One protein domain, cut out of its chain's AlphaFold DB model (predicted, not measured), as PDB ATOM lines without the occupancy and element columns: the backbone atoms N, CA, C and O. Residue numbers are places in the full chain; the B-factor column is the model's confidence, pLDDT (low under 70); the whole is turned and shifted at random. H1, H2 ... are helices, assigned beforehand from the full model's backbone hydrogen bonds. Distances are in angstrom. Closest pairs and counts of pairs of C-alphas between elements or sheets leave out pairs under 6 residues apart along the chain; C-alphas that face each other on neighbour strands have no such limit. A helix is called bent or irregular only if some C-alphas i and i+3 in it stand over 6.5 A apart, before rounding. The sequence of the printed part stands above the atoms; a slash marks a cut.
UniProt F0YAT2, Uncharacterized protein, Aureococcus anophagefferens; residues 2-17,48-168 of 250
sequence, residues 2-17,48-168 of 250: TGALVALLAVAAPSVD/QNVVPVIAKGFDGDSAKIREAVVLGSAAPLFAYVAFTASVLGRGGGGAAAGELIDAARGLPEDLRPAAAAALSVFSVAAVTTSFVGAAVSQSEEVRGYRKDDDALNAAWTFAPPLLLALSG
ATOM      1  N   THR A   2     -47.053  76.746 142.691       66.88
ATOM      2  CA  THR A   2     -46.482  77.465 143.852       66.88
ATOM      3  C   THR A   2     -46.065  76.543 144.999       66.88
ATOM      4  O   THR A   2     -44.948  76.659 145.482       66.88
ATOM      5  N   GLY A   3     -46.891  75.560 145.374       67.62
ATOM      6  CA  GLY A   3     -46.534  74.591 146.423       67.62
ATOM      7  C   GLY A   3     -45.296  73.737 146.108       67.62
ATOM      8  O   GLY A   3     -44.510  73.448 147.002       67.62
ATOM      9  N   ALA A   4     -45.073  73.392 144.837       66.19
ATOM     10  CA  ALA A   4     -43.897  72.630 144.410       66.19
ATOM     11  C   ALA A   4     -42.630  73.504 144.372       66.19
ATOM     12  O   ALA A   4     -41.568  73.042 144.773       66.19
ATOM     13  N   LEU A   5     -42.755  74.779 143.980       68.56
ATOM     14  CA  LEU A   5     -41.664  75.751 144.089       68.56
ATOM     15  C   LEU A   5     -41.280  75.995 145.556       68.56
ATOM     16  O   LEU A   5     -40.102  75.998 145.887       68.56
ATOM     17  N   VAL A   6     -42.262  76.154 146.447       73.50
ATOM     18  CA  VAL A   6     -42.018  76.330 147.888       73.50
ATOM     19  C   VAL A   6     -41.344  75.094 148.479       73.50
ATOM     20  O   VAL A   6     -40.377  75.234 149.221       73.50
ATOM     21  N   ALA A   7     -41.793  73.889 148.119       68.25
ATOM     22  CA  ALA A   7     -41.147  72.649 148.543       68.25
ATOM     23  C   ALA A   7     -39.702  72.550 148.029       68.25
ATOM     24  O   ALA A   7     -38.805  72.199 148.791       68.25
ATOM     25  N   LEU A   8     -39.455  72.921 146.767       69.38
ATOM     26  CA  LEU A   8     -38.112  72.970 146.190       69.38
ATOM     27  C   LEU A   8     -37.214  73.958 146.944       69.38
ATOM     28  O   LEU A   8     -36.097  73.604 147.308       69.38
ATOM     29  N   LEU A   9     -37.700  75.175 147.209       71.38
ATOM     30  CA  LEU A   9     -36.959  76.199 147.948       71.38
ATOM     31  C   LEU A   9     -36.715  75.791 149.406       71.38
ATOM     32  O   LEU A   9     -35.644  76.065 149.936       71.38
ATOM     33  N   ALA A  10     -37.655  75.092 150.044       70.19
ATOM     34  CA  ALA A  10     -37.485  74.574 151.401       70.19
ATOM     35  C   ALA A  10     -36.422  73.465 151.469       70.19
ATOM     36  O   ALA A  10     -35.596  73.462 152.377       70.19
ATOM     37  N   VAL A  11     -36.399  72.562 150.483       66.94
ATOM     38  CA  VAL A  11     -35.339  71.548 150.329       66.94
ATOM     39  C   VAL A  11     -34.004  72.200 149.953       66.94
ATOM     40  O   VAL A  11     -32.940  71.670 150.267       66.94
ATOM     41  N   ALA A  12     -34.046  73.364 149.305       64.88
ATOM     42  CA  ALA A  12     -32.870  74.103 148.883       64.88
ATOM     43  C   ALA A  12     -32.198  74.943 149.953       64.88
ATOM     44  O   ALA A  12     -30.972  74.966 150.007       64.88
ATOM     45  N   ALA A  13     -32.995  75.609 150.783       67.00
ATOM     46  CA  ALA A  13     -32.546  76.541 151.803       67.00
ATOM     47  C   ALA A  13     -31.372  76.033 152.667       67.00
ATOM     48  O   ALA A  13     -30.430  76.802 152.846       67.00
ATOM     49  N   PRO A  14     -31.346  74.777 153.166       64.62
ATOM     50  CA  PRO A  14     -30.241  74.307 154.006       64.62
ATOM     51  C   PRO A  14     -28.923  74.069 153.253       64.62
ATOM     52  O   PRO A  14     -27.895  73.875 153.891       64.62
ATOM     53  N   SER A  15     -28.935  74.055 151.917       63.53
ATOM     54  CA  SER A  15     -27.750  73.814 151.080       63.53
ATOM     55  C   SER A  15     -27.177  75.093 150.456       63.53
ATOM     56  O   SER A  15     -26.218  75.010 149.693       63.53
ATOM     57  N   VAL A  16     -27.777  76.257 150.727       68.31
ATOM     58  CA  VAL A  16     -27.341  77.549 150.179       68.31
ATOM     59  C   VAL A  16     -26.277  78.151 151.088       68.31
ATOM     60  O   VAL A  16     -26.574  78.567 152.206       68.31
ATOM     61  N   ASP A  17     -25.045  78.243 150.591       70.88
ATOM     62  CA  ASP A  17     -23.989  79.021 151.228       70.88
ATOM     63  C   ASP A  17     -23.975  80.440 150.640       70.88
ATOM     64  O   ASP A  17     -23.699  80.668 149.458       70.88
ATOM     65  N   GLN A  48     -46.498  91.837 128.247       82.19
ATOM     66  CA  GLN A  48     -47.162  92.826 127.398       82.19
ATOM     67  C   GLN A  48     -48.364  92.237 126.649       82.19
ATOM     68  O   GLN A  48     -49.371  92.919 126.482       82.19
ATOM     69  N   ASN A  49     -48.307  90.949 126.302       76.12
ATOM     70  CA  ASN A  49     -49.389  90.241 125.612       76.12
ATOM     71  C   ASN A  49     -50.647  90.066 126.486       76.12
ATOM     72  O   ASN A  49     -51.746  89.914 125.964       76.12
ATOM     73  N   VAL A  50     -50.511  90.126 127.815       75.06
ATOM     74  CA  VAL A  50     -51.623  89.952 128.768       75.06
ATOM     75  C   VAL A  50     -52.241  91.299 129.171       75.06
ATOM     76  O   VAL A  50     -53.377  91.349 129.643       75.06
ATOM     77  N   VAL A  51     -51.544  92.417 128.931       79.00
ATOM     78  CA  VAL A  51     -52.028  93.771 129.264       79.00
ATOM     79  C   VAL A  51     -53.390  94.082 128.628       79.00
ATOM     80  O   VAL A  51     -54.256  94.564 129.357       79.00
ATOM     81  N   PRO A  52     -53.665  93.772 127.343       75.00
ATOM     82  CA  PRO A  52     -54.980  94.023 126.751       75.00
ATOM     83  C   PRO A  52     -56.105  93.219 127.412       75.00
ATOM     84  O   PRO A  52     -57.226  93.711 127.533       75.00
ATOM     85  N   VAL A  53     -55.814  91.993 127.853       76.94
ATOM     86  CA  VAL A  53     -56.780  91.125 128.544       76.94
ATOM     87  C   VAL A  53     -57.112  91.702 129.920       76.94
ATOM     88  O   VAL A  53     -58.283  91.832 130.272       76.94
ATOM     89  N   ILE A  54     -56.092  92.135 130.666       79.88
ATOM     90  CA  ILE A  54     -56.256  92.794 131.970       79.88
ATOM     91  C   ILE A  54     -57.003  94.123 131.815       79.88
ATOM     92  O   ILE A  54     -57.919  94.407 132.582       79.88
ATOM     93  N   ALA A  55     -56.658  94.920 130.801       79.44
ATOM     94  CA  ALA A  55     -57.289  96.210 130.546       79.44
ATOM     95  C   ALA A  55     -58.787  96.077 130.250       79.44
ATOM     96  O   ALA A  55     -59.579  96.860 130.770       79.44
ATOM     97  N   LYS A  56     -59.184  95.052 129.483       80.44
ATOM     98  CA  LYS A  56     -60.598  94.703 129.276       80.44
ATOM     99  C   LYS A  56     -61.277  94.250 130.567       80.44
ATOM    100  O   LYS A  56     -62.428  94.593 130.788       80.44
ATOM    101  N   GLY A  57     -60.577  93.496 131.416       80.06
ATOM    102  CA  GLY A  57     -61.117  93.013 132.691       80.06
ATOM    103  C   GLY A  57     -61.379  94.112 133.729       80.06
ATOM    104  O   GLY A  57     -62.207  93.918 134.613       80.06
ATOM    105  N   PHE A  58     -60.698  95.256 133.620       83.56
ATOM    106  CA  PHE A  58     -60.849  96.406 134.519       83.56
ATOM    107  C   PHE A  58     -61.524  97.622 133.862       83.56
ATOM    108  O   PHE A  58     -61.387  98.730 134.377       83.56
ATOM    109  N   ASP A  59     -62.220  97.439 132.732       81.44
ATOM    110  CA  ASP A  59     -62.909  98.509 131.986       81.44
ATOM    111  C   ASP A  59     -62.021  99.741 131.688       81.44
ATOM    112  O   ASP A  59     -62.494 100.874 131.624       81.44
ATOM    113  N   GLY A  60     -60.709  99.538 131.514       74.69
ATOM    114  CA  GLY A  60     -59.753 100.619 131.249       74.69
ATOM    115  C   GLY A  60     -59.304 101.442 132.469       74.69
ATOM    116  O   GLY A  60     -58.635 102.459 132.288       74.69
ATOM    117  N   ASP A  61     -59.611 101.024 133.705       85.12
ATOM    118  CA  ASP A  61     -59.136 101.698 134.923       85.12
ATOM    119  C   ASP A  61     -57.603 101.593 135.062       85.12
ATOM    120  O   ASP A  61     -57.047 100.575 135.488       85.12
ATOM    121  N   SER A  62     -56.909 102.676 134.709       79.12
ATOM    122  CA  SER A  62     -55.443 102.726 134.635       79.12
ATOM    123  C   SER A  62     -54.753 102.488 135.981       79.12
ATOM    124  O   SER A  62     -53.654 101.930 136.016       79.12
ATOM    125  N   ALA A  63     -55.386 102.859 137.101       82.75
ATOM    126  CA  ALA A  63     -54.810 102.644 138.426       82.75
ATOM    127  C   ALA A  63     -54.808 101.151 138.784       82.75
ATOM    128  O   ALA A  63     -53.775 100.612 139.188       82.75
ATOM    129  N   LYS A  64     -55.937 100.468 138.553       83.69
ATOM    130  CA  LYS A  64     -56.070  99.024 138.800       83.69
ATOM    131  C   LYS A  64     -55.222  98.193 137.846       83.69
ATOM    132  O   LYS A  64     -54.600  97.226 138.276       83.69
ATOM    133  N   ILE A  65     -55.143  98.587 136.572       84.31
ATOM    134  CA  ILE A  65     -54.276  97.921 135.591       84.31
ATOM    135  C   ILE A  65     -52.812  98.021 136.035       84.31
ATOM    136  O   ILE A  65     -52.106  97.013 136.040       84.31
ATOM    137  N   ARG A  66     -52.355  99.206 136.464       82.88
ATOM    138  CA  ARG A  66     -50.985  99.395 136.959       82.88
ATOM    139  C   ARG A  66     -50.705  98.534 138.187       82.88
ATOM    140  O   ARG A  66     -49.661  97.889 138.237       82.88
ATOM    141  N   GLU A  67     -51.611  98.514 139.160       86.69
ATOM    142  CA  GLU A  67     -51.463  97.688 140.362       86.69
ATOM    143  C   GLU A  67     -51.399  96.195 140.014       86.69
ATOM    144  O   GLU A  67     -50.479  95.505 140.452       86.69
ATOM    145  N   ALA A  68     -52.309  95.714 139.163       86.12
ATOM    146  CA  ALA A  68     -52.340  94.323 138.721       86.12
ATOM    147  C   ALA A  68     -51.048  93.916 137.995       86.12
ATOM    148  O   ALA A  68     -50.512  92.839 138.248       86.12
ATOM    149  N   VAL A  69     -50.514  94.787 137.132       85.31
ATOM    150  CA  VAL A  69     -49.260  94.536 136.407       85.31
ATOM    151  C   VAL A  69     -48.055  94.551 137.350       85.31
ATOM    152  O   VAL A  69     -47.210  93.657 137.276       85.31
ATOM    153  N   VAL A  70     -47.957  95.522 138.261       86.50
ATOM    154  CA  VAL A  70     -46.826  95.628 139.203       86.50
ATOM    155  C   VAL A  70     -46.828  94.464 140.194       86.50
ATOM    156  O   VAL A  70     -45.807  93.803 140.374       86.50
ATOM    157  N   LEU A  71     -47.973  94.165 140.806       86.50
ATOM    158  CA  LEU A  71     -48.085  93.062 141.755       86.50
ATOM    159  C   LEU A  71     -47.920  91.706 141.053       86.50
ATOM    160  O   LEU A  71     -47.249  90.810 141.569       86.50
ATOM    161  N   GLY A  72     -48.481  91.578 139.848       83.81
ATOM    162  CA  GLY A  72     -48.383  90.381 139.021       83.81
ATOM    163  C   GLY A  72     -46.960  90.082 138.552       83.81
ATOM    164  O   GLY A  72     -46.577  88.917 138.524       83.81
ATOM    165  N   SER A  73     -46.160  91.107 138.238       85.25
ATOM    166  CA  SER A  73     -44.752  90.962 137.822       85.25
ATOM    167  C   SER A  73     -43.775  90.804 138.993       85.25
ATOM    168  O   SER A  73     -42.724  90.182 138.834       85.25
ATOM    169  N   ALA A  74     -44.125  91.277 140.193       87.44
ATOM    170  CA  ALA A  74     -43.310  91.069 141.387       87.44
ATOM    171  C   ALA A  74     -43.196  89.578 141.756       87.44
ATOM    172  O   ALA A  74     -42.112  89.100 142.087       87.44
ATOM    173  N   ALA A  75     -44.291  88.820 141.663       84.88
ATOM    174  CA  ALA A  75     -44.310  87.395 142.000       84.88
ATOM    175  C   ALA A  75     -43.298  86.533 141.199       84.88
ATOM    176  O   ALA A  75     -42.506  85.828 141.835       84.88
ATOM    177  N   PRO A  76     -43.260  86.565 139.849       83.00
ATOM    178  CA  PRO A  76     -42.265  85.828 139.074       83.00
ATOM    179  C   PRO A  76     -40.846  86.349 139.313       83.00
ATOM    180  O   PRO A  76     -39.928  85.540 139.396       83.00
ATOM    181  N   LEU A  77     -40.656  87.657 139.519       86.25
ATOM    182  CA  LEU A  77     -39.345  88.214 139.856       86.25
ATOM    183  C   LEU A  77     -38.780  87.592 141.143       86.25
ATOM    184  O   LEU A  77     -37.656  87.091 141.141       86.25
ATOM    185  N   PHE A  78     -39.565  87.563 142.225       86.00
ATOM    186  CA  PHE A  78     -39.147  86.924 143.476       86.00
ATOM    187  C   PHE A  78     -38.874  85.429 143.293       86.00
ATOM    188  O   PHE A  78     -37.890  84.920 143.828       86.00
ATOM    189  N   ALA A  79     -39.708  84.734 142.518       82.62
ATOM    190  CA  ALA A  79     -39.513  83.320 142.225       82.62
ATOM    191  C   ALA A  79     -38.200  83.060 141.467       82.62
ATOM    192  O   ALA A  79     -37.454  82.161 141.851       82.62
ATOM    193  N   TYR A  80     -37.890  83.857 140.440       84.94
ATOM    194  CA  TYR A  80     -36.649  83.734 139.674       84.94
ATOM    195  C   TYR A  80     -35.422  84.044 140.522       84.94
ATOM    196  O   TYR A  80     -34.471  83.269 140.505       84.94
ATOM    197  N   VAL A  81     -35.449  85.122 141.309       84.75
ATOM    198  CA  VAL A  81     -34.334  85.472 142.202       84.75
ATOM    199  C   VAL A  81     -34.100  84.371 143.233       84.75
ATOM    200  O   VAL A  81     -32.966  83.927 143.398       84.75
ATOM    201  N   ALA A  82     -35.155  83.882 143.889       81.94
ATOM    202  CA  ALA A  82     -35.042  82.810 144.873       81.94
ATOM    203  C   ALA A  82     -34.518  81.511 144.246       81.94
ATOM    204  O   ALA A  82     -33.643  80.858 144.813       81.94
ATOM    205  N   PHE A  83     -35.015  81.150 143.060       79.94
ATOM    206  CA  PHE A  83     -34.558  79.969 142.337       79.94
ATOM    207  C   PHE A  83     -33.084  80.097 141.936       79.94
ATOM    208  O   PHE A  83     -32.289  79.231 142.294       79.94
ATOM    209  N   THR A  84     -32.687  81.191 141.284       78.88
ATOM    210  CA  THR A  84     -31.301  81.427 140.854       78.88
ATOM    211  C   THR A  84     -30.336  81.485 142.035       78.88
ATOM    212  O   THR A  84     -29.288  80.844 141.990       78.88
ATOM    213  N   ALA A  85     -30.700  82.162 143.129       77.69
ATOM    214  CA  ALA A  85     -29.902  82.171 144.356       77.69
ATOM    215  C   ALA A  85     -29.745  80.759 144.940       77.69
ATOM    216  O   ALA A  85     -28.667  80.392 145.402       77.69
ATOM    217  N   SER A  86     -30.799  79.940 144.872       75.94
ATOM    218  CA  SER A  86     -30.733  78.557 145.339       75.94
ATOM    219  C   SER A  86     -29.791  77.689 144.502       75.94
ATOM    220  O   SER A  86     -29.170  76.779 145.044       75.94
ATOM    221  N   VAL A  87     -29.690  77.938 143.194       75.00
ATOM    222  CA  VAL A  87     -28.811  77.179 142.293       75.00
ATOM    223  C   VAL A  87     -27.364  77.637 142.444       75.00
ATOM    224  O   VAL A  87     -26.486  76.806 142.635       75.00
ATOM    225  N   LEU A  88     -27.117  78.949 142.423       74.12
ATOM    226  CA  LEU A  88     -25.767  79.516 142.506       74.12
ATOM    227  C   LEU A  88     -25.135  79.384 143.899       74.12
ATOM    228  O   LEU A  88     -23.918  79.293 144.014       74.12
ATOM    229  N   GLY A  89     -25.942  79.370 144.964       70.19
ATOM    230  CA  GLY A  89     -25.449  79.254 146.339       70.19
ATOM    231  C   GLY A  89     -25.042  77.835 146.748       70.19
ATOM    232  O   GLY A  89     -24.506  77.645 147.837       70.19
ATOM    233  N   ARG A  90     -25.293  76.830 145.905       70.25
ATOM    234  CA  ARG A  90     -24.874  75.445 146.128       70.25
ATOM    235  C   ARG A  90     -23.566  75.222 145.382       70.25
ATOM    236  O   ARG A  90     -23.568  75.121 144.161       70.25
ATOM    237  N   GLY A  91     -22.450  75.173 146.104       60.09
ATOM    238  CA  GLY A  91     -21.131  74.954 145.508       60.09
ATOM    239  C   GLY A  91     -21.116  73.744 144.561       60.09
ATOM    240  O   GLY A  91     -21.430  72.621 144.952       60.09
ATOM    241  N   GLY A  92     -20.764  73.992 143.302       57.09
ATOM    242  CA  GLY A  92     -20.744  73.031 142.202       57.09
ATOM    243  C   GLY A  92     -20.503  73.794 140.902       57.09
ATOM    244  O   GLY A  92     -20.975  74.920 140.765       57.09
ATOM    245  N   GLY A  93     -19.713  73.245 139.974       53.25
ATOM    246  CA  GLY A  93     -19.463  73.897 138.682       53.25
ATOM    247  C   GLY A  93     -20.782  74.306 138.018       53.25
ATOM    248  O   GLY A  93     -21.748  73.545 138.092       53.25
ATOM    249  N   GLY A  94     -20.821  75.516 137.446       54.25
ATOM    250  CA  GLY A  94     -22.046  76.144 136.948       54.25
ATOM    251  C   GLY A  94     -22.913  75.173 136.147       54.25
ATOM    252  O   GLY A  94     -22.410  74.478 135.264       54.25
ATOM    253  N   ALA A  95     -24.202  75.104 136.488       56.59
ATOM    254  CA  ALA A  95     -25.161  74.278 135.766       56.59
ATOM    255  C   ALA A  95     -25.118  74.637 134.275       56.59
ATOM    256  O   ALA A  95     -25.187  75.818 133.919       56.59
ATOM    257  N   ALA A  96     -24.986  73.631 133.408       54.00
ATOM    258  CA  ALA A  96     -25.027  73.865 131.974       54.00
ATOM    259  C   ALA A  96     -26.387  74.477 131.600       54.00
ATOM    260  O   ALA A  96     -27.438  74.069 132.106       54.00
ATOM    261  N   ALA A  97     -26.372  75.486 130.726       51.50
ATOM    262  CA  ALA A  97     -27.588  76.159 130.293       51.50
ATOM    263  C   ALA A  97     -28.560  75.141 129.666       51.50
ATOM    264  O   ALA A  97     -28.234  74.492 128.677       51.50
ATOM    265  N   GLY A  98     -29.752  74.997 130.253       53.34
ATOM    266  CA  GLY A  98     -30.795  74.079 129.775       53.34
ATOM    267  C   GLY A  98     -30.914  72.755 130.538       53.34
ATOM    268  O   GLY A  98     -31.928  72.072 130.392       53.34
ATOM    269  N   GLU A  99     -29.969  72.413 131.417       62.78
ATOM    270  CA  GLU A  99     -30.071  71.216 132.257       62.78
ATOM    271  C   GLU A  99     -30.610  71.577 133.643       62.78
ATOM    272  O   GLU A  99     -29.878  71.762 134.606       62.78
ATOM    273  N   LEU A 100     -31.938  71.649 133.784       57.94
ATOM    274  CA  LEU A 100     -32.575  71.840 135.097       57.94
ATOM    275  C   LEU A 100     -32.154  70.755 136.102       57.94
ATOM    276  O   LEU A 100     -32.032  71.037 137.284       57.94
ATOM    277  N   ILE A 101     -31.863  69.533 135.652       58.78
ATOM    278  CA  ILE A 101     -31.349  68.455 136.514       58.78
ATOM    279  C   ILE A 101     -29.980  68.812 137.117       58.78
ATOM    280  O   ILE A 101     -29.690  68.406 138.245       58.78
ATOM    281  N   ASP A 102     -29.189  69.651 136.446       61.72
ATOM    282  CA  ASP A 102     -27.923  70.152 136.981       61.72
ATOM    283  C   ASP A 102     -28.118  71.128 138.138       61.72
ATOM    284  O   ASP A 102     -27.234  71.252 138.976       61.72
ATOM    285  N   ALA A 103     -29.301  71.735 138.274       61.28
ATOM    286  CA  ALA A 103     -29.653  72.546 139.438       61.28
ATOM    287  C   ALA A 103     -29.774  71.720 140.737       61.28
ATOM    288  O   ALA A 103     -29.792  72.289 141.829       61.28
ATOM    289  N   ALA A 104     -29.864  70.385 140.636       62.31
ATOM    290  CA  ALA A 104     -29.783  69.479 141.782       62.31
ATOM    291  C   ALA A 104     -28.334  69.065 142.124       62.31
ATOM    292  O   ALA A 104     -28.114  68.406 143.149       62.31
ATOM    293  N   ARG A 105     -27.337  69.430 141.300       61.94
ATOM    294  CA  ARG A 105     -25.917  69.235 141.634       61.94
ATOM    295  C   ARG A 105     -25.578  70.116 142.845       61.94
ATOM    296  O   ARG A 105     -26.039  71.245 142.952       61.94
ATOM    297  N   GLY A 106     -24.842  69.556 143.803       61.75
ATOM    298  CA  GLY A 106     -24.549  70.212 145.086       61.75
ATOM    299  C   GLY A 106     -25.505  69.865 146.238       61.75
ATOM    300  O   GLY A 106     -25.208  70.201 147.380       61.75
ATOM    301  N   LEU A 107     -26.612  69.142 145.998       68.44
ATOM    302  CA  LEU A 107     -27.375  68.515 147.089       68.44
ATOM    303  C   LEU A 107     -26.677  67.243 147.615       68.44
ATOM    304  O   LEU A 107     -26.044  66.525 146.822       68.44
ATOM    305  N   PRO A 108     -26.850  66.912 148.915       69.62
ATOM    306  CA  PRO A 108     -26.432  65.625 149.474       69.62
ATOM    307  C   PRO A 108     -26.950  64.456 148.627       69.62
ATOM    308  O   PRO A 108     -28.085  64.506 148.148       69.62
ATOM    309  N   GLU A 109     -26.132  63.414 148.451       73.31
ATOM    310  CA  GLU A 109     -26.464  62.233 147.626       73.31
ATOM    311  C   GLU A 109     -27.834  61.635 147.983       73.31
ATOM    312  O   GLU A 109     -28.598  61.266 147.096       73.31
ATOM    313  N   ASP A 110     -28.194  61.646 149.268       75.88
ATOM    314  CA  ASP A 110     -29.452  61.083 149.769       75.88
ATOM    315  C   ASP A 110     -30.694  61.889 149.345       75.88
ATOM    316  O   ASP A 110     -31.786  61.342 149.194       75.88
ATOM    317  N   LEU A 111     -30.542  63.201 149.133       73.38
ATOM    318  CA  LEU A 111     -31.638  64.110 148.772       73.38
ATOM    319  C   LEU A 111     -31.728  64.357 147.264       73.38
ATOM    320  O   LEU A 111     -32.763  64.809 146.769       73.38
ATOM    321  N   ARG A 112     -30.664  64.052 146.518       75.56
ATOM    322  CA  ARG A 112     -30.559  64.341 145.086       75.56
ATOM    323  C   ARG A 112     -31.626  63.643 144.230       75.56
ATOM    324  O   ARG A 112     -32.217  64.339 143.403       75.56
ATOM    325  N   PRO A 113     -31.956  62.347 144.414       79.06
ATOM    326  CA  PRO A 113     -32.983  61.686 143.606       79.06
ATOM    327  C   PRO A 113     -34.375  62.283 143.834       79.06
ATOM    328  O   PRO A 113     -35.118  62.522 142.881       79.06
ATOM    329  N   ALA A 114     -34.713  62.579 145.092       76.69
ATOM    330  CA  ALA A 114     -35.989  63.189 145.452       76.69
ATOM    331  C   ALA A 114     -36.098  64.628 144.924       76.69
ATOM    332  O   ALA A 114     -37.128  65.004 144.362       76.69
ATOM    333  N   ALA A 115     -35.025  65.418 145.040       73.25
ATOM    334  CA  ALA A 115     -34.964  66.777 144.512       73.25
ATOM    335  C   ALA A 115     -35.052  66.803 142.976       73.25
ATOM    336  O   ALA A 115     -35.805  67.604 142.427       73.25
ATOM    337  N   ALA A 116     -34.352  65.900 142.282       76.25
ATOM    338  CA  ALA A 116     -34.411  65.785 140.826       76.25
ATOM    339  C   ALA A 116     -35.812  65.379 140.336       76.25
ATOM    340  O   ALA A 116     -36.328  65.966 139.384       76.25
ATOM    341  N   ALA A 117     -36.464  64.427 141.013       77.88
ATOM    342  CA  ALA A 117     -37.839  64.036 140.703       77.88
ATOM    343  C   ALA A 117     -38.827  65.191 140.939       77.88
ATOM    344  O   ALA A 117     -39.649  65.489 140.070       77.88
ATOM    345  N   ALA A 118     -38.715  65.888 142.074       74.94
ATOM    346  CA  ALA A 118     -39.544  67.051 142.379       74.94
ATOM    347  C   ALA A 118     -39.352  68.174 141.349       74.94
ATOM    348  O   ALA A 118     -40.332  68.756 140.882       74.94
ATOM    349  N   LEU A 119     -38.105  68.439 140.949       76.88
ATOM    350  CA  LEU A 119     -37.776  69.447 139.948       76.88
ATOM    351  C   LEU A 119     -38.302  69.069 138.562       76.88
ATOM    352  O   LEU A 119     -38.825  69.931 137.860       76.88
ATOM    353  N   SER A 120     -38.230  67.793 138.183       80.81
ATOM    354  CA  SER A 120     -38.796  67.294 136.928       80.81
ATOM    355  C   SER A 120     -40.316  67.480 136.885       80.81
ATOM    356  O   SER A 120     -40.832  68.099 135.953       80.81
ATOM    357  N   VAL A 121     -41.031  67.049 137.931       80.50
ATOM    358  CA  VAL A 121     -42.493  67.208 138.032       80.50
ATOM    359  C   VAL A 121     -42.889  68.683 138.035       80.50
ATOM    360  O   VAL A 121     -43.819  69.073 137.327       80.50
ATOM    361  N   PHE A 122     -42.175  69.515 138.796       81.25
ATOM    362  CA  PHE A 122     -42.390  70.959 138.807       81.25
ATOM    363  C   PHE A 122     -42.205  71.562 137.415       81.25
ATOM    364  O   PHE A 122     -43.070  72.309 136.968       81.25
ATOM    365  N   SER A 123     -41.118  71.208 136.727       83.06
ATOM    366  CA  SER A 123     -40.782  71.752 135.411       83.06
ATOM    367  C   SER A 123     -41.833  71.379 134.376       83.06
ATOM    368  O   SER A 123     -42.324  72.258 133.675       83.06
ATOM    369  N   VAL A 124     -42.254  70.109 134.325       85.50
ATOM    370  CA  VAL A 124     -43.324  69.675 133.416       85.50
ATOM    371  C   VAL A 124     -44.623  70.416 133.728       85.50
ATOM    372  O   VAL A 124     -45.204  71.024 132.836       85.50
ATOM    373  N   ALA A 125     -45.050  70.455 134.993       84.94
ATOM    374  CA  ALA A 125     -46.290  71.130 135.375       84.94
ATOM    375  C   ALA A 125     -46.266  72.643 135.083       84.94
ATOM    376  O   ALA A 125     -47.270  73.206 134.634       84.94
ATOM    377  N   ALA A 126     -45.134  73.302 135.340       84.06
ATOM    378  CA  ALA A 126     -44.936  74.724 135.085       84.06
ATOM    379  C   ALA A 126     -44.938  75.027 133.582       84.06
ATOM    380  O   ALA A 126     -45.688  75.900 133.147       84.06
ATOM    381  N   VAL A 127     -44.180  74.268 132.783       86.19
ATOM    382  CA  VAL A 127     -44.137  74.421 131.321       86.19
ATOM    383  C   VAL A 127     -45.506  74.156 130.710       86.19
ATOM    384  O   VAL A 127     -45.963  74.960 129.908       86.19
ATOM    385  N   THR A 128     -46.208  73.094 131.117       87.75
ATOM    386  CA  THR A 128     -47.555  72.800 130.604       87.75
ATOM    387  C   THR A 128     -48.531  73.931 130.916       87.75
ATOM    388  O   THR A 128     -49.258  74.374 130.032       87.75
ATOM    389  N   THR A 129     -48.527  74.443 132.150       86.75
ATOM    390  CA  THR A 129     -49.438  75.527 132.549       86.75
ATOM    391  C   THR A 129     -49.113  76.830 131.815       86.75
ATOM    392  O   THR A 129     -50.015  77.502 131.318       86.75
ATOM    393  N   SER A 130     -47.825  77.167 131.689       85.62
ATOM    394  CA  SER A 130     -47.371  78.337 130.931       85.62
ATOM    395  C   SER A 130     -47.707  78.218 129.443       85.62
ATOM    396  O   SER A 130     -48.125  79.196 128.828       85.62
ATOM    397  N   PHE A 131     -47.562  77.020 128.867       86.62
ATOM    398  CA  PHE A 131     -47.880  76.751 127.469       86.62
ATOM    399  C   PHE A 131     -49.368  76.953 127.183       86.62
ATOM    400  O   PHE A 131     -49.706  77.578 126.184       86.62
ATOM    401  N   VAL A 132     -50.259  76.500 128.073       85.50
ATOM    402  CA  VAL A 132     -51.705  76.741 127.934       85.50
ATOM    403  C   VAL A 132     -52.011  78.240 127.917       85.50
ATOM    404  O   VAL A 132     -52.744  78.696 127.042       85.50
ATOM    405  N   GLY A 133     -51.418  79.021 128.826       82.44
ATOM    406  CA  GLY A 133     -51.601  80.477 128.847       82.44
ATOM    407  C   GLY A 133     -51.121  81.156 127.560       82.44
ATOM    408  O   GLY A 133     -51.853  81.942 126.959       82.44
ATOM    409  N   ALA A 134     -49.921  80.804 127.092       82.19
ATOM    410  CA  ALA A 134     -49.363  81.334 125.848       82.19
ATOM    411  C   ALA A 134     -50.175  80.917 124.608       82.19
ATOM    412  O   ALA A 134     -50.349  81.711 123.686       82.19
ATOM    413  N   ALA A 135     -50.697  79.690 124.588       83.44
ATOM    414  CA  ALA A 135     -51.540  79.180 123.514       83.44
ATOM    415  C   ALA A 135     -52.872  79.935 123.426       83.44
ATOM    416  O   ALA A 135     -53.271  80.341 122.337       83.44
ATOM    417  N   VAL A 136     -53.530  80.172 124.568       82.56
ATOM    418  CA  VAL A 136     -54.764  80.971 124.622       82.56
ATOM    419  C   VAL A 136     -54.490  82.390 124.127       82.56
ATOM    420  O   VAL A 136     -55.170  82.841 123.209       82.56
ATOM    421  N   SER A 137     -53.445  83.047 124.643       82.56
ATOM    422  CA  SER A 137     -53.069  84.409 124.239       82.56
ATOM    423  C   SER A 137     -52.823  84.533 122.732       82.56
ATOM    424  O   SER A 137     -53.380  85.424 122.098       82.56
ATOM    425  N   GLN A 138     -52.031  83.634 122.141       82.69
ATOM    426  CA  GLN A 138     -51.763  83.667 120.698       82.69
ATOM    427  C   GLN A 138     -53.014  83.337 119.876       82.69
ATOM    428  O   GLN A 138     -53.240  83.938 118.827       82.69
ATOM    429  N   SER A 139     -53.866  82.424 120.351       82.31
ATOM    430  CA  SER A 139     -55.111  82.097 119.649       82.31
ATOM    431  C   SER A 139     -56.082  83.282 119.597       82.31
ATOM    432  O   SER A 139     -56.743  83.489 118.578       82.31
ATOM    433  N   GLU A 140     -56.152  84.090 120.661       81.69
ATOM    434  CA  GLU A 140     -56.950  85.320 120.686       81.69
ATOM    435  C   GLU A 140     -56.391  86.377 119.730       81.69
ATOM    436  O   GLU A 140     -57.158  87.040 119.030       81.69
ATOM    437  N   GLU A 141     -55.065  86.495 119.651       81.69
ATOM    438  CA  GLU A 141     -54.388  87.397 118.722       81.69
ATOM    439  C   GLU A 141     -54.681  87.021 117.261       81.69
ATOM    440  O   GLU A 141     -55.157  87.858 116.491       81.69
ATOM    441  N   VAL A 142     -54.523  85.744 116.889       82.44
ATOM    442  CA  VAL A 142     -54.834  85.246 115.536       82.44
ATOM    443  C   VAL A 142     -56.314  85.443 115.192       82.44
ATOM    444  O   VAL A 142     -56.635  85.894 114.088       82.44
ATOM    445  N   ARG A 143     -57.226  85.184 116.139       80.44
ATOM    446  CA  ARG A 143     -58.669  85.445 115.975       80.44
ATOM    447  C   ARG A 143     -58.989  86.924 115.755       80.44
ATOM    448  O   ARG A 143     -59.959  87.243 115.068       80.44
ATOM    449  N   GLY A 144     -58.173  87.828 116.300       78.25
ATOM    450  CA  GLY A 144     -58.257  89.265 116.038       78.25
ATOM    451  C   GLY A 144     -58.057  89.611 114.560       78.25
ATOM    452  O   GLY A 144     -58.755  90.483 114.037       78.25
ATOM    453  N   TYR A 145     -57.172  88.886 113.871       78.62
ATOM    454  CA  TYR A 145     -56.905  89.058 112.439       78.62
ATOM    455  C   TYR A 145     -57.838  88.231 111.541       78.62
ATOM    456  O   TYR A 145     -58.156  88.662 110.431       78.62
ATOM    457  N   ARG A 146     -58.283  87.048 111.988       72.38
ATOM    458  CA  ARG A 146     -59.106  86.109 111.204       72.38
ATOM    459  C   ARG A 146     -60.239  85.510 112.040       72.38
ATOM    460  O   ARG A 146     -60.005  84.664 112.899       72.38
ATOM    461  N   LYS A 147     -61.482  85.899 111.740       73.56
ATOM    462  CA  LYS A 147     -62.655  85.586 112.578       73.56
ATOM    463  C   LYS A 147     -63.374  84.263 112.264       73.56
ATOM    464  O   LYS A 147     -64.123  83.807 113.118       73.56
ATOM    465  N   ASP A 148     -63.116  83.627 111.115       73.25
ATOM    466  CA  ASP A 148     -64.054  82.632 110.555       73.25
ATOM    467  C   ASP A 148     -63.536  81.177 110.433       73.25
ATOM    468  O   ASP A 148     -64.238  80.339 109.873       73.25
ATOM    469  N   ASP A 149     -62.344  80.831 110.945       80.62
ATOM    470  CA  ASP A 149     -61.825  79.448 110.850       80.62
ATOM    471  C   ASP A 149     -60.997  79.024 112.076       80.62
ATOM    472  O   ASP A 149     -59.795  79.279 112.164       80.62
ATOM    473  N   ASP A 150     -61.644  78.351 113.031       80.50
ATOM    474  CA  ASP A 150     -61.013  77.892 114.276       80.50
ATOM    475  C   ASP A 150     -59.922  76.831 114.055       80.50
ATOM    476  O   ASP A 150     -58.916  76.829 114.770       80.50
ATOM    477  N   ALA A 151     -60.077  75.946 113.063       82.00
ATOM    478  CA  ALA A 151     -59.107  74.885 112.798       82.00
ATOM    479  C   ALA A 151     -57.825  75.459 112.186       82.00
ATOM    480  O   ALA A 151     -56.714  75.123 112.608       82.00
ATOM    481  N   LEU A 152     -57.976  76.377 111.232       82.25
ATOM    482  CA  LEU A 152     -56.849  77.072 110.627       82.25
ATOM    483  C   LEU A 152     -56.181  78.032 111.624       82.25
ATOM    484  O   LEU A 152     -54.956  78.127 111.643       82.25
ATOM    485  N   ASN A 153     -56.950  78.700 112.490       84.06
ATOM    486  CA  ASN A 153     -56.410  79.571 113.537       84.06
ATOM    487  C   ASN A 153     -55.567  78.787 114.553       84.06
ATOM    488  O   ASN A 153     -54.477  79.229 114.920       84.06
ATOM    489  N   ALA A 154     -56.024  77.598 114.960       83.62
ATOM    490  CA  ALA A 154     -55.228  76.696 115.786       83.62
ATOM    491  C   ALA A 154     -53.950  76.256 115.054       83.62
ATOM    492  O   ALA A 154     -52.863  76.314 115.630       83.62
ATOM    493  N   ALA A 155     -54.046  75.892 113.771       87.25
ATOM    494  CA  ALA A 155     -52.879  75.523 112.974       87.25
ATOM    495  C   ALA A 155     -51.846  76.660 112.910       87.25
ATOM    496  O   ALA A 155     -50.676  76.420 113.183       87.25
ATOM    497  N   TRP A 156     -52.253  77.903 112.645       85.75
ATOM    498  CA  TRP A 156     -51.338  79.053 112.638       85.75
ATOM    499  C   TRP A 156     -50.758  79.391 114.010       85.75
ATOM    500  O   TRP A 156     -49.630  79.864 114.087       85.75
ATOM    501  N   THR A 157     -51.499  79.121 115.084       85.69
ATOM    502  CA  THR A 157     -51.037  79.355 116.458       85.69
ATOM    503  C   THR A 157     -49.957  78.350 116.871       85.69
ATOM    504  O   THR A 157     -48.980  78.714 117.521       85.69
ATOM    505  N   PHE A 158     -50.108  77.077 116.492       88.19
ATOM    506  CA  PHE A 158     -49.221  76.004 116.952       88.19
ATOM    507  C   PHE A 158     -48.157  75.582 115.940       88.19
ATOM    508  O   PHE A 158     -47.106  75.096 116.354       88.19
ATOM    509  N   ALA A 159     -48.385  75.759 114.636       88.56
ATOM    510  CA  ALA A 159     -47.448  75.301 113.615       88.56
ATOM    511  C   ALA A 159     -46.082  76.001 113.698       88.56
ATOM    512  O   ALA A 159     -45.086  75.281 113.689       88.56
ATOM    513  N   PRO A 160     -45.970  77.340 113.837       86.50
ATOM    514  CA  PRO A 160     -44.658  77.982 113.909       86.50
ATOM    515  C   PRO A 160     -43.843  77.538 115.139       86.50
ATOM    516  O   PRO A 160     -42.711  77.087 114.948       86.50
ATOM    517  N   PRO A 161     -44.392  77.546 116.377       85.56
ATOM    518  CA  PRO A 161     -43.678  77.015 117.538       85.56
ATOM    519  C   PRO A 161     -43.308  75.533 117.395       85.56
ATOM    520  O   PRO A 161     -42.219  75.136 117.803       85.56
ATOM    521  N   LEU A 162     -44.182  74.715 116.795       85.94
ATOM    522  CA  LEU A 162     -43.935  73.285 116.609       85.94
ATOM    523  C   LEU A 162     -42.819  73.020 115.592       85.94
ATOM    524  O   LEU A 162     -41.941  72.204 115.854       85.94
ATOM    525  N   LEU A 163     -42.819  73.714 114.454       87.50
ATOM    526  CA  LEU A 163     -41.773  73.580 113.436       87.50
ATOM    527  C   LEU A 163     -40.401  73.984 113.988       87.50
ATOM    528  O   LEU A 163     -39.411  73.292 113.747       87.50
ATOM    529  N   LEU A 164     -40.348  75.055 114.782       83.38
ATOM    530  CA  LEU A 164     -39.123  75.471 115.464       83.38
ATOM    531  C   LEU A 164     -38.682  74.443 116.510       83.38
ATOM    532  O   LEU A 164     -37.509  74.084 116.546       83.38
ATOM    533  N   ALA A 165     -39.612  73.900 117.299       83.75
ATOM    534  CA  ALA A 165     -39.301  72.856 118.276       83.75
ATOM    535  C   ALA A 165     -38.760  71.567 117.627       83.75
ATOM    536  O   ALA A 165     -37.942  70.871 118.226       83.75
ATOM    537  N   LEU A 166     -39.190  71.251 116.402       85.38
ATOM    538  CA  LEU A 166     -38.702  70.102 115.634       85.38
ATOM    539  C   LEU A 166     -37.361  70.360 114.926       85.38
ATOM    540  O   LEU A 166     -36.715  69.402 114.506       85.38
ATOM    541  N   SER A 167     -36.929  71.618 114.799       84.00
ATOM    542  CA  SER A 167     -35.711  71.992 114.063       84.00
ATOM    543  C   SER A 167     -34.411  71.634 114.797       84.00
ATOM    544  O   SER A 167     -33.347  71.619 114.186       84.00
ATOM    545  N   GLY A 168     -34.477  71.315 116.091       77.69
ATOM    546  CA  GLY A 168     -33.329  70.869 116.878       77.69
ATOM    547  C   GLY A 168     -33.437  71.278 118.342       77.69
ATOM    548  O   GLY A 168     -34.271  72.100 118.712       77.69
TER     549      GLY A 168
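AT A GLANCE: This is residues 2 to 17 and 48 to 168 of the 250 residues of an uncharacterized protein of Aureococcus anophagefferens (UniProt F0YAT2). Two long helices, H5 and H3, spread as a loose V, with H1 bridging them at the narrow end, where the short H4 also packs on H5. H2 folds back from the beginning of H3 toward H5 across the open end, and H6 folds back on the last part of H5, on the side away from H3, with residues 159 to 168 sticking out. The printed part has 137 residues, with six named helices in the order H1 to H6 and no named strand: all helix. The whole is loose, with a radius of gyration of the C-alphas of 19.3 A, and flat, spanning 56 by 42 by 22 A.

HOW THE PARTS SIT: The hub is H5, residues 112 to 145. H6, residues 150 to 166, touches it with residues 153 to 158 alone, closest at the C-alphas of Ser 139 and Thr 157, 5.9 A; they form a helical hairpin, a steep tilt of 43 degrees, opposite ways. H4, residues 100 to 104, touches H5, closest at the C-alphas of Ile 101 and Ala 116, 5.9 A. H1, residues 2 to 15, touches H5 at residues 115 to 122 alone, closest at the C-alphas of Ala 4 and Phe 122, 6.0 A, a steep tilt of 38 degrees, opposite ways. With residues 9 to 13 alone H1 touches H3, residues 62 to 88, closest at the C-alphas of Ala 12 and Ser 86, 6.1 A; the tilt of 37 degrees is only just steep, the same way. H3 and H5 are apart. H2, residues 48 to 57, forms a helical hairpin with H3, touching closest at the C-alphas of Ala 55 and Ile 65, 6.1 A, a steep tilt of 40 degrees, opposite ways. H2 is close to H5 but not clearly touching, closest at the C-alphas of Asn 49 and Ser 137, 7.0 A. Helix packing is mostly crossed, with 0 of 4 tilted touching pairs at a shallow tilt. Every O i to N i+4 pair is within hydrogen-bond range in H5, against 8 of 10 in H1, 4 of 6 in H2, 21 of 23 in H3, 11 of 13 in H6 and 0 of 1 in H4, where 2 of 2 O i to N i+3 pairs are.

IN THESE COORDINATES: H5 is 48.7 A long, from C-alpha 112 at (-30.559, 64.341, 145.086) to C-alpha 145 at (-56.905, 89.058, 112.439). H3 measures 38.5 A, H6 23.7 A, H1 20.4 A, H2 14.9 A and H4 7.6 A. H1 begins at C-alpha 2, (-46.482, 77.465, 143.852). H6 is irregular, C-alphas 157 and 160 being 7.0 A apart, with a kink of 37 degrees near residue 160; H1 and H2 are only just irregular, at 6.9 A from C-alpha 11 to 14 and 6.8 A from C-alpha 49 to 52.

THE WHOLE: The two C-alphas farthest apart, of Asp 17 and Asp 148, are 57.2 A apart. Residues 18 to 47 are not printed, and C-alphas 17 and 48 are 36.0 A apart across this cut. The link from H3 to H4 is long, with 11 residues. The mean pLDDT of the printed part is 76.9; 30 residues are under 70, namely 2 to 5, 7 to 8, 11 to 16 and 91 to 108.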